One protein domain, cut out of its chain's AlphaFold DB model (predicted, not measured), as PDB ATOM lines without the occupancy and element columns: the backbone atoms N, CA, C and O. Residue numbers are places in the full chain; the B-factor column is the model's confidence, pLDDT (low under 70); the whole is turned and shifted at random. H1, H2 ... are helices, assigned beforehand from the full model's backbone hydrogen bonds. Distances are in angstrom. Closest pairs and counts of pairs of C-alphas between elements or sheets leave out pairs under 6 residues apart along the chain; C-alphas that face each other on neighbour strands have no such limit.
ATOM      1  N   SER A  31       1.876  94.760 -37.657       52.69
ATOM      2  CA  SER A  31       1.962  96.155 -38.120       52.69
ATOM      3  C   SER A  31       0.675  96.625 -38.812       52.69
ATOM      4  O   SER A  31       0.252  97.766 -38.638       52.69
ATOM      5  N   ALA A  32       0.024  95.751 -39.588       56.66
ATOM      6  CA  ALA A  32      -1.244  96.059 -40.245       56.66
ATOM      7  C   ALA A  32      -2.401  96.172 -39.241       56.66
ATOM      8  O   ALA A  32      -3.307  96.987 -39.440       56.66
ATOM      9  N   THR A  33      -2.373  95.392 -38.156       61.38
ATOM     10  CA  THR A  33      -3.356  95.516 -37.074       61.38
ATOM     11  C   THR A  33      -3.161  96.793 -36.262       61.38
ATOM     12  O   THR A  33      -4.152  97.460 -35.961       61.38
ATOM     13  N   ASP A  34      -1.916  97.195 -35.998       65.94
ATOM     14  CA  ASP A  34      -1.608  98.432 -35.273       65.94
ATOM     15  C   ASP A  34      -1.939  99.679 -36.103       65.94
ATOM     16  O   ASP A  34      -2.586 100.610 -35.612       65.94
ATOM     17  N   GLU A  35      -1.593  99.691 -37.395       72.44
ATOM     18  CA  GLU A  35      -2.010 100.763 -38.302       72.44
ATOM     19  C   GLU A  35      -3.532 100.818 -38.466       72.44
ATOM     20  O   GLU A  35      -4.107 101.908 -38.515       72.44
ATOM     21  N   GLY A  36      -4.200  99.664 -38.539       75.62
ATOM     22  CA  GLY A  36      -5.657  99.580 -38.599       75.62
ATOM     23  C   GLY A  36      -6.317 100.181 -37.356       75.62
ATOM     24  O   GLY A  36      -7.231 100.998 -37.479       75.62
ATOM     25  N   ALA A  37      -5.819  99.845 -36.165       76.19
ATOM     26  CA  ALA A  37      -6.307 100.388 -34.901       76.19
ATOM     27  C   ALA A  37      -6.063 101.902 -34.788       76.19
ATOM     28  O   ALA A  37      -6.974 102.642 -34.410       76.19
ATOM     29  N   ALA A  38      -4.881 102.387 -35.183       84.50
ATOM     30  CA  ALA A  38      -4.561 103.813 -35.180       84.50
ATOM     31  C   ALA A  38      -5.454 104.611 -36.147       84.50
ATOM     32  O   ALA A  38      -5.978 105.667 -35.787       84.50
ATOM     33  N   ARG A  39      -5.688 104.087 -37.357       84.50
ATOM     34  CA  ARG A  39      -6.626 104.689 -38.322       84.50
ATOM     35  C   ARG A  39      -8.061 104.667 -37.801       84.50
ATOM     36  O   ARG A  39      -8.774 105.654 -37.960       84.50
ATOM     37  N   GLY A  40      -8.471 103.578 -37.151       87.00
ATOM     38  CA  GLY A  40      -9.774 103.464 -36.502       87.00
ATOM     39  C   GLY A  40      -9.980 104.511 -35.409       87.00
ATOM     40  O   GLY A  40     -10.994 105.203 -35.409       87.00
ATOM     41  N   ALA A  41      -8.989 104.689 -34.534       88.19
ATOM     42  CA  ALA A  41      -9.003 105.710 -33.490       88.19
ATOM     43  C   ALA A  41      -9.113 107.123 -34.080       88.19
ATOM     44  O   ALA A  41      -9.998 107.888 -33.698       88.19
ATOM     45  N   ALA A  42      -8.272 107.450 -35.066       88.50
ATOM     46  CA  ALA A  42      -8.313 108.745 -35.741       88.50
ATOM     47  C   ALA A  42      -9.674 109.005 -36.407       88.50
ATOM     48  O   ALA A  42     -10.187 110.122 -36.360       88.50
ATOM     49  N   HIS A  43     -10.282 107.974 -36.998       87.81
ATOM     50  CA  HIS A  43     -11.604 108.084 -37.603       87.81
ATOM     51  C   HIS A  43     -12.705 108.338 -36.566       87.81
ATOM     52  O   HIS A  43     -13.569 109.186 -36.796       87.81
ATOM     53  N   VAL A  44     -12.666 107.656 -35.418       86.75
ATOM     54  CA  VAL A  44     -13.617 107.894 -34.319       86.75
ATOM     55  C   VAL A  44     -13.476 109.313 -33.776       86.75
ATOM     56  O   VAL A  44     -14.481 110.002 -33.619       86.75
ATOM     57  N   GLU A  45     -12.252 109.794 -33.568       87.31
ATOM     58  CA  GLU A  45     -12.030 111.165 -33.099       87.31
ATOM     59  C   GLU A  45     -12.510 112.211 -34.115       87.31
ATOM     60  O   GLU A  45     -13.170 113.183 -33.751       87.31
ATOM     61  N   ALA A  46     -12.255 111.988 -35.405       86.19
ATOM     62  CA  ALA A  46     -12.679 112.910 -36.455       86.19
ATOM     63  C   ALA A  46     -14.201 112.937 -36.665       86.19
ATOM     64  O   ALA A  46     -14.749 113.978 -37.024       86.19
ATOM     65  N   THR A  47     -14.885 111.805 -36.470       84.62
ATOM     66  CA  THR A  47     -16.270 111.631 -36.944       84.62
ATOM     67  C   THR A  47     -17.287 111.515 -35.814       84.62
ATOM     68  O   THR A  47     -18.424 111.953 -35.961       84.62
ATOM     69  N   CYS A  48     -16.895 110.944 -34.675       83.00
ATOM     70  CA  CYS A  48     -17.786 110.684 -33.545       83.00
ATOM     71  C   CYS A  48     -17.575 111.697 -32.414       83.00
ATOM     72  O   CYS A  48     -18.552 112.249 -31.901       83.00
ATOM     73  N   SER A  49     -16.322 111.997 -32.056       81.06
ATOM     74  CA  SER A  49     -16.009 112.851 -30.898       81.06
ATOM     75  C   SER A  49     -16.462 114.305 -31.054       81.06
ATOM     76  O   SER A  49     -16.709 114.977 -30.055       81.06
ATOM     77  N   GLY A  50     -16.632 114.790 -32.290       81.88
ATOM     78  CA  GLY A  50     -17.153 116.135 -32.555       81.88
ATOM     79  C   GLY A  50     -18.606 116.336 -32.107       81.88
ATOM     80  O   GLY A  50     -18.973 117.432 -31.688       81.88
ATOM     81  N   CYS A  51     -19.429 115.283 -32.154       82.56
ATOM     82  CA  CYS A  51     -20.822 115.319 -31.694       82.56
ATOM     83  C   CYS A  51     -21.000 114.702 -30.303       82.56
ATOM     84  O   CYS A  51     -21.946 115.050 -29.595       82.56
ATOM     85  N   HIS A  52     -20.104 113.796 -29.915       84.44
ATOM     86  CA  HIS A  52     -20.171 113.039 -28.672       84.44
ATOM     87  C   HIS A  52     -18.791 113.013 -28.001       84.44
ATOM     88  O   HIS A  52     -18.029 112.072 -28.197       84.44
ATOM     89  N   PRO A  53     -18.416 114.038 -27.226       82.06
ATOM     90  CA  PRO A  53     -17.086 114.098 -26.636       82.06
ATOM     91  C   PRO A  53     -16.931 113.145 -25.442       82.06
ATOM     92  O   PRO A  53     -17.777 113.083 -24.545       82.06
ATOM     93  N   GLY A  54     -15.787 112.457 -25.390       81.75
ATOM     94  CA  GLY A  54     -15.320 111.738 -24.203       81.75
ATOM     95  C   GLY A  54     -16.330 110.719 -23.664       81.75
ATOM     96  O   GLY A  54     -16.834 109.877 -24.403       81.75
ATOM     97  N   ALA A  55     -16.651 110.828 -22.372       82.56
ATOM     98  CA  ALA A  55     -17.571 109.921 -21.680       82.56
ATOM     99  C   ALA A  55     -19.004 109.927 -22.250       82.56
ATOM    100  O   ALA A  55     -19.756 108.976 -22.039       82.56
ATOM    101  N   GLN A  56     -19.397 110.976 -22.989       86.06
ATOM    102  CA  GLN A  56     -20.706 111.013 -23.640       86.06
ATOM    103  C   GLN A  56     -20.802 109.975 -24.763       86.06
ATOM    104  O   GLN A  56     -21.847 109.338 -24.903       86.06
ATOM    105  N   LEU A  57     -19.724 109.768 -25.526       85.31
ATOM    106  CA  LEU A  57     -19.672 108.715 -26.540       85.31
ATOM    107  C   LEU A  57     -19.814 107.339 -25.892       85.31
ATOM    108  O   LEU A  57     -20.628 106.535 -26.337       85.31
ATOM    109  N   ASP A  58     -19.087 107.104 -24.801       84.12
ATOM    110  CA  ASP A  58     -19.084 105.820 -24.096       84.12
ATOM    111  C   ASP A  58     -20.475 105.491 -23.527       84.12
ATOM    112  O   ASP A  58     -20.986 104.380 -23.698       84.12
ATOM    113  N   ALA A  59     -21.146 106.476 -22.922       84.25
ATOM    114  CA  ALA A  59     -22.519 106.330 -22.442       84.25
ATOM    115  C   ALA A  59     -23.514 106.045 -23.581       84.25
ATOM    116  O   ALA A  59     -24.400 105.202 -23.432       84.25
ATOM    117  N   LEU A  60     -23.364 106.721 -24.724       83.38
ATOM    118  CA  LEU A  60     -24.253 106.560 -25.873       83.38
ATOM    119  C   LEU A  60     -24.087 105.183 -26.522       83.38
ATOM    120  O   LEU A  60     -25.085 104.522 -26.811       83.38
ATOM    121  N   LEU A  61     -22.845 104.723 -26.682       81.44
ATOM    122  CA  LEU A  61     -22.536 103.386 -27.181       81.44
ATOM    123  C   LEU A  61     -23.158 102.312 -26.283       81.44
ATOM    124  O   LEU A  61     -23.893 101.460 -26.780       81.44
ATOM    125  N   ARG A  62     -22.979 102.404 -24.958       80.94
ATOM    126  CA  ARG A  62     -23.590 101.457 -24.008       80.94
ATOM    127  C   ARG A  62     -25.117 101.479 -24.062       80.94
ATOM    128  O   ARG A  62     -25.738 100.422 -24.127       80.94
ATOM    129  N   ALA A  63     -25.727 102.663 -24.068       81.75
ATOM    130  CA  ALA A  63     -27.181 102.805 -24.071       81.75
ATOM    131  C   ALA A  63     -27.829 102.312 -25.375       81.75
ATOM    132  O   ALA A  63     -28.940 101.785 -25.350       81.75
ATOM    133  N   ARG A  64     -27.160 102.498 -26.520       75.12
ATOM    134  CA  ARG A  64     -27.724 102.180 -27.838       75.12
ATOM    135  C   ARG A  64     -27.461 100.747 -28.277       75.12
ATOM    136  O   ARG A  64     -28.291 100.177 -28.978       75.12
ATOM    137  N   LEU A  65     -26.318 100.195 -27.882       73.44
ATOM    138  CA  LEU A  65     -25.851  98.885 -28.330       73.44
ATOM    139  C   LEU A  65     -26.025  97.809 -27.255       73.44
ATOM    140  O   LEU A  65     -25.752  96.650 -27.512       73.44
ATOM    141  N   GLY A  66     -26.524  98.166 -26.067       67.50
ATOM    142  CA  GLY A  66     -26.733  97.212 -24.978       67.50
ATOM    143  C   GLY A  66     -25.451  96.850 -24.222       67.50
ATOM    144  O   GLY A  66     -25.382  95.782 -23.625       67.50
ATOM    145  N   GLY A  67     -24.445  97.729 -24.230       66.62
ATOM    146  CA  GLY A  67     -23.138  97.491 -23.612       66.62
ATOM    147  C   GLY A  67     -22.079  97.082 -24.633       66.62
ATOM    148  O   GLY A  67     -21.958  97.717 -25.680       66.62
ATOM    149  N   ASP A  68     -21.319  96.028 -24.329       64.12
ATOM    150  CA  ASP A  68     -20.208  95.521 -25.147       64.12
ATOM    151  C   ASP A  68     -20.664  94.670 -26.355       64.12
ATOM    152  O   ASP A  68     -19.893  93.850 -26.860       64.12
ATOM    153  N   ASP A  69     -21.910  94.817 -26.838       72.38
ATOM    154  CA  ASP A  69     -22.399  94.054 -27.994       72.38
ATOM    155  C   ASP A  69     -21.783  94.569 -29.302       72.38
ATOM    156  O   ASP A  69     -22.266  95.455 -30.016       72.38
ATOM    157  N   VAL A  70     -20.670  93.930 -29.622       67.56
ATOM    158  CA  VAL A  70     -19.869  94.142 -30.817       67.56
ATOM    159  C   VAL A  70     -20.658  93.918 -32.111       67.56
ATOM    160  O   VAL A  70     -20.362  94.570 -33.113       67.56
ATOM    161  N   SER A  71     -21.631  93.003 -32.132       75.12
ATOM    162  CA  SER A  71     -22.371  92.687 -33.363       75.12
ATOM    163  C   SER A  71     -23.343  93.804 -33.726       75.12
ATOM    164  O   SER A  71     -23.492  94.149 -34.906       75.12
ATOM    165  N   ALA A  72     -23.958  94.418 -32.712       79.06
ATOM    166  CA  ALA A  72     -24.755  95.624 -32.889       79.06
ATOM    167  C   ALA A  72     -23.882  96.795 -33.372       79.06
ATOM    168  O   ALA A  72     -24.281  97.525 -34.284       79.06
ATOM    169  N   LEU A  73     -22.665  96.930 -32.829       79.81
ATOM    170  CA  LEU A  73     -21.717  97.967 -33.239       79.81
ATOM    171  C   LEU A  73     -21.255  97.805 -34.697       79.81
ATOM    172  O   LEU A  73     -21.289  98.770 -35.456       79.81
ATOM    173  N   ASP A  74     -20.859  96.602 -35.118       81.81
ATOM    174  CA  ASP A  74     -20.430  96.345 -36.502       81.81
ATOM    175  C   ASP A  74     -21.562  96.619 -37.504       81.81
ATOM    176  O   ASP A  74     -21.348  97.257 -38.539       81.81
ATOM    177  N   SER A  75     -22.789  96.212 -37.166       82.00
ATOM    178  CA  SER A  75     -23.975  96.477 -37.990       82.00
ATOM    179  C   SER A  75     -24.260  97.975 -38.121       82.00
ATOM    180  O   SER A  75     -24.536  98.461 -39.220       82.00
ATOM    181  N   PHE A  76     -24.135  98.727 -37.023       80.06
ATOM    182  CA  PHE A  76     -24.250 100.184 -37.038       80.06
ATOM    183  C   PHE A  76     -23.182 100.819 -37.941       80.06
ATOM    184  O   PHE A  76     -23.515 101.605 -38.832       80.06
ATOM    185  N   LEU A  77     -21.914 100.424 -37.791       81.31
ATOM    186  CA  LEU A  77     -20.798 100.973 -38.568       81.31
ATOM    187  C   LEU A  77     -20.929 100.711 -40.072       81.31
ATOM    188  O   LEU A  77     -20.649 101.613 -40.865       81.31
ATOM    189  N   LYS A  78     -21.409  99.526 -40.472       81.19
ATOM    190  CA  LYS A  78     -21.723  99.205 -41.877       81.19
ATOM    191  C   LYS A  78     -22.755 100.157 -42.481       81.19
ATOM    192  O   LYS A  78     -22.692 100.447 -43.670       81.19
ATOM    193  N   SER A  79     -23.695 100.642 -41.672       75.88
ATOM    194  CA  SER A  79     -24.775 101.522 -42.129       75.88
ATOM    195  C   SER A  79     -24.448 103.019 -42.084       75.88
ATOM    196  O   SER A  79     -25.165 103.803 -42.705       75.88
ATOM    197  N   HIS A  80     -23.416 103.439 -41.342       69.69
ATOM    198  CA  HIS A  80     -23.171 104.862 -41.062       69.69
ATOM    199  C   HIS A  80     -21.760 105.371 -41.366       69.69
ATOM    200  O   HIS A  80     -21.636 106.540 -41.717       69.69
ATOM    201  N   HIS A  81     -20.706 104.553 -41.258       65.69
ATOM    202  CA  HIS A  81     -19.341 105.104 -41.269       65.69
ATOM    203  C   HIS A  81     -18.288 104.307 -42.042       65.69
ATOM    204  O   HIS A  81     -17.295 104.903 -42.449       65.69
ATOM    205  N   ALA A  82     -18.468 103.009 -42.305       61.44
ATOM    206  CA  ALA A  82     -17.367 102.207 -42.840       61.44
ATOM    207  C   ALA A  82     -17.750 101.337 -44.046       61.44
ATOM    208  O   ALA A  82     -18.167 100.185 -43.900       61.44
ATOM    209  N   ALA A  83     -17.533 101.901 -45.241       62.50
ATOM    210  CA  ALA A  83     -17.535 101.175 -46.514       62.50
ATOM    211  C   ALA A  83     -16.280 100.296 -46.698       62.50
ATOM    212  O   ALA A  83     -16.336  99.305 -47.418       62.50
ATOM    213  N   ASP A  84     -15.169 100.651 -46.044       80.69
ATOM    214  CA  ASP A  84     -13.925  99.874 -46.029       80.69
ATOM    215  C   ASP A  84     -13.886  98.916 -44.829       80.69
ATOM    216  O   ASP A  84     -14.036  99.329 -43.674       80.69
ATOM    217  N   ASP A  85     -13.664  97.633 -45.107       82.00
ATOM    218  CA  ASP A  85     -13.644  96.560 -44.114       82.00
ATOM    219  C   ASP A  85     -12.461  96.681 -43.147       82.00
ATOM    220  O   ASP A  85     -12.619  96.406 -41.955       82.00
ATOM    221  N   ALA A  86     -11.302  97.141 -43.632       81.31
ATOM    222  CA  ALA A  86     -10.112  97.310 -42.803       81.31
ATOM    223  C   ALA A  86     -10.289  98.469 -41.812       81.31
ATOM    224  O   ALA A  86     -10.052  98.306 -40.612       81.31
ATOM    225  N   LEU A  87     -10.788  99.615 -42.286       83.25
ATOM    226  CA  LEU A  87     -11.149 100.732 -41.418       83.25
ATOM    227  C   LEU A  87     -12.222 100.337 -40.399       83.25
ATOM    228  O   LEU A  87     -12.091 100.663 -39.219       83.25
ATOM    229  N   ARG A  88     -13.262  99.603 -40.821       86.06
ATOM    230  CA  ARG A  88     -14.324  99.153 -39.913       86.06
ATOM    231  C   ARG A  88     -13.774  98.291 -38.787       86.06
ATOM    232  O   ARG A  88     -14.115  98.524 -37.630       86.06
ATOM    233  N   ALA A  89     -12.912  97.331 -39.114       85.50
ATOM    234  CA  ALA A  89     -12.261  96.481 -38.125       85.50
ATOM    235  C   ALA A  89     -11.425  97.307 -37.132       85.50
ATOM    236  O   ALA A  89     -11.512  97.076 -35.926       85.50
ATOM    237  N   GLY A  90     -10.687  98.311 -37.618       87.25
ATOM    238  CA  GLY A  90      -9.929  99.243 -36.783       87.25
ATOM    239  C   GLY A  90     -10.804 100.061 -35.830       87.25
ATOM    240  O   GLY A  90     -10.518 100.140 -34.635       87.25
ATOM    241  N   VAL A  91     -11.903 100.632 -36.333       86.69
ATOM    242  CA  VAL A  91     -12.881 101.380 -35.520       86.69
ATOM    243  C   VAL A  91     -13.492 100.477 -34.449       86.69
ATOM    244  O   VAL A  91     -13.564 100.853 -33.280       86.69
ATOM    245  N   LEU A  92     -13.893  99.263 -34.829       86.19
ATOM    246  CA  LEU A  92     -14.475  98.283 -33.918       86.19
ATOM    247  C   LEU A  92     -13.486  97.890 -32.812       86.19
ATOM    248  O   LEU A  92     -13.868  97.816 -31.647       86.19
ATOM    249  N   ALA A  93     -12.219  97.650 -33.160       85.69
ATOM    250  CA  ALA A  93     -11.169  97.324 -32.201       85.69
ATOM    251  C   ALA A  93     -10.934  98.470 -31.205       85.69
ATOM    252  O   ALA A  93     -10.891  98.232 -29.997       85.69
ATOM    253  N   TYR A  94     -10.861  99.710 -31.696       86.88
ATOM    254  CA  TYR A  94     -10.680 100.888 -30.851       86.88
ATOM    255  C   TYR A  94     -11.847 101.090 -29.874       86.88
ATOM    256  O   TYR A  94     -11.631 101.232 -28.670       86.88
ATOM    257  N   LEU A  95     -13.091 101.049 -30.365       84.50
ATOM    258  CA  LEU A  95     -14.277 101.252 -29.528       84.50
ATOM    259  C   LEU A  95     -14.419 100.169 -28.449       84.50
ATOM    260  O   LEU A  95     -14.778 100.487 -27.319       84.50
ATOM    261  N   LYS A  96     -14.065  98.911 -28.753       82.00
ATOM    262  CA  LYS A  96     -14.009  97.838 -27.744       82.00
ATOM    263  C   LYS A  96     -13.005  98.139 -26.640       82.00
ATOM    264  O   LYS A  96     -13.345  98.035 -25.467       82.00
ATOM    265  N   ALA A  97     -11.773  98.491 -27.012       83.06
ATOM    266  CA  ALA A  97     -10.726  98.791 -26.041       83.06
ATOM    267  C   ALA A  97     -11.145  99.959 -25.137       83.06
ATOM    268  O   ALA A  97     -11.025  99.879 -23.918       83.06
ATOM    269  N   ARG A  98     -11.734 101.001 -25.730       84.38
ATOM    270  CA  ARG A  98     -12.247 102.173 -25.021       84.38
ATOM    271  C   ARG A  98     -13.364 101.836 -24.021       84.38
ATOM    272  O   ARG A  98     -13.324 102.294 -22.877       84.38
ATOM    273  N   LEU A  99     -14.344 101.027 -24.426       80.31
ATOM    274  CA  LEU A  99     -15.446 100.599 -23.554       80.31
ATOM    275  C   LEU A  99     -14.961  99.724 -22.392       80.31
ATOM    276  O   LEU A  99     -15.414  99.923 -21.263       80.31
ATOM    277  N   ALA A 100     -14.007  98.826 -22.655       80.38
ATOM    278  CA  ALA A 100     -13.393  97.982 -21.637       80.38
ATOM    279  C   ALA A 100     -12.589  98.801 -20.611       80.38
ATOM    280  O   ALA A 100     -12.699  98.557 -19.412       80.38
ATOM    281  N   SER A 101     -11.816  99.799 -21.057       79.75
ATOM    282  CA  SER A 101     -11.047 100.672 -20.158       79.75
ATOM    283  C   SER A 101     -11.934 101.539 -19.264       79.75
ATOM    284  O   SER A 101     -11.617 101.728 -18.098       79.75
ATOM    285  N   SER A 102     -13.064 102.019 -19.783       72.69
ATOM    286  CA  SER A 102     -14.003 102.887 -19.054       72.69
ATOM    287  C   SER A 102     -15.035 102.129 -18.207       72.69
ATOM    288  O   SER A 102     -15.962 102.747 -17.687       72.69
ATOM    289  N   ALA A 103     -14.955 100.796 -18.129       62.91
ATOM    290  CA  ALA A 103     -15.811  99.960 -17.279       62.91
ATOM    291  C   ALA A 103     -15.145  99.582 -15.942       62.91
ATOM    292  O   ALA A 103     -15.810  99.047 -15.058       62.91
TER     293      ALA A 103
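Overview. This is residues 31 to 103 of the 105 residues of an uncharacterized protein of Myxococcales bacterium (UniProt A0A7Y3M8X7). Two long helices, H1 and H4, cross near their middles as an X, and the shorter H3 packs on H4 on the side away from H1. The other short helix, H2, sits more loosely, with its first half near the far end of H4 and its last residue, Leu 65, near the beginning of H3. The printed part has 73 residues with four named helices, H1, H2, H3 and H4 in that order, and no named strand; the class is all helix. The whole is compact, with a radius of gyration of the C-alphas of 11.3 A, and the C-alphas span 31 by 21 by 21 A.

Along the chain. Find C-alpha 31 at (1.962, 96.155, -38.120); there H1 begins, and it runs through residues 31 to 47 over 23.9 A to C-alpha 47 at (-16.270, 111.631, -36.944). Go on to residues 55 to 65 for H2, 15.3 A from first to last C-alpha. Next comes H3, residues 70 to 80, 15.2 A long. H4 follows with residues 85 to 101, 24.4 A long, and you find its last C-alpha, that of Ser 101, at (-11.047, 100.672, -20.158).

Arrangement. Begin where H1 and H4 touch: their closest C-alphas, those of Gly 40 and Val 91, are 3.9 A apart, and their lines are about perpendicular at 77 degrees. Then look at H3, which touches H4 with the C-alphas of Asp 74 and Leu 92 closest at 6.8 A; the two run opposite ways at a steep tilt of 48 degrees. H2 and H4 are close but not clearly touching, the closest C-alphas being those of Asp 58 and Leu 99 at 6.4 A; they run opposite ways at a steep tilt of 69 degrees, only just short of about perpendicular. H2 and H3 are also close but not clearly touching, with the C-alphas of Leu 65 and Ala 72 closest at 5.7 A and their lines about perpendicular at 79 degrees. H1 is apart from H2 and from H3. Along the backbone of H1, H2, H3 and H4, every O i to N i+4 pair is within hydrogen-bond range.

Size, cuts and confidence. The two C-alphas farthest apart are those of Ser 31 and Ala 63, at 33.0 A. The printed part has no cut. The links from H2 to H3 and from H3 to H4 are tight, with 4 residues each, and the link from H1 to H2 is short, with 7 residues. In the B-factor column, the mean pLDDT of the printed part is 78.9; look for values under 70 at residues 31 to 34, 66 to 68, 70, 80 to 83 and 103 of this model.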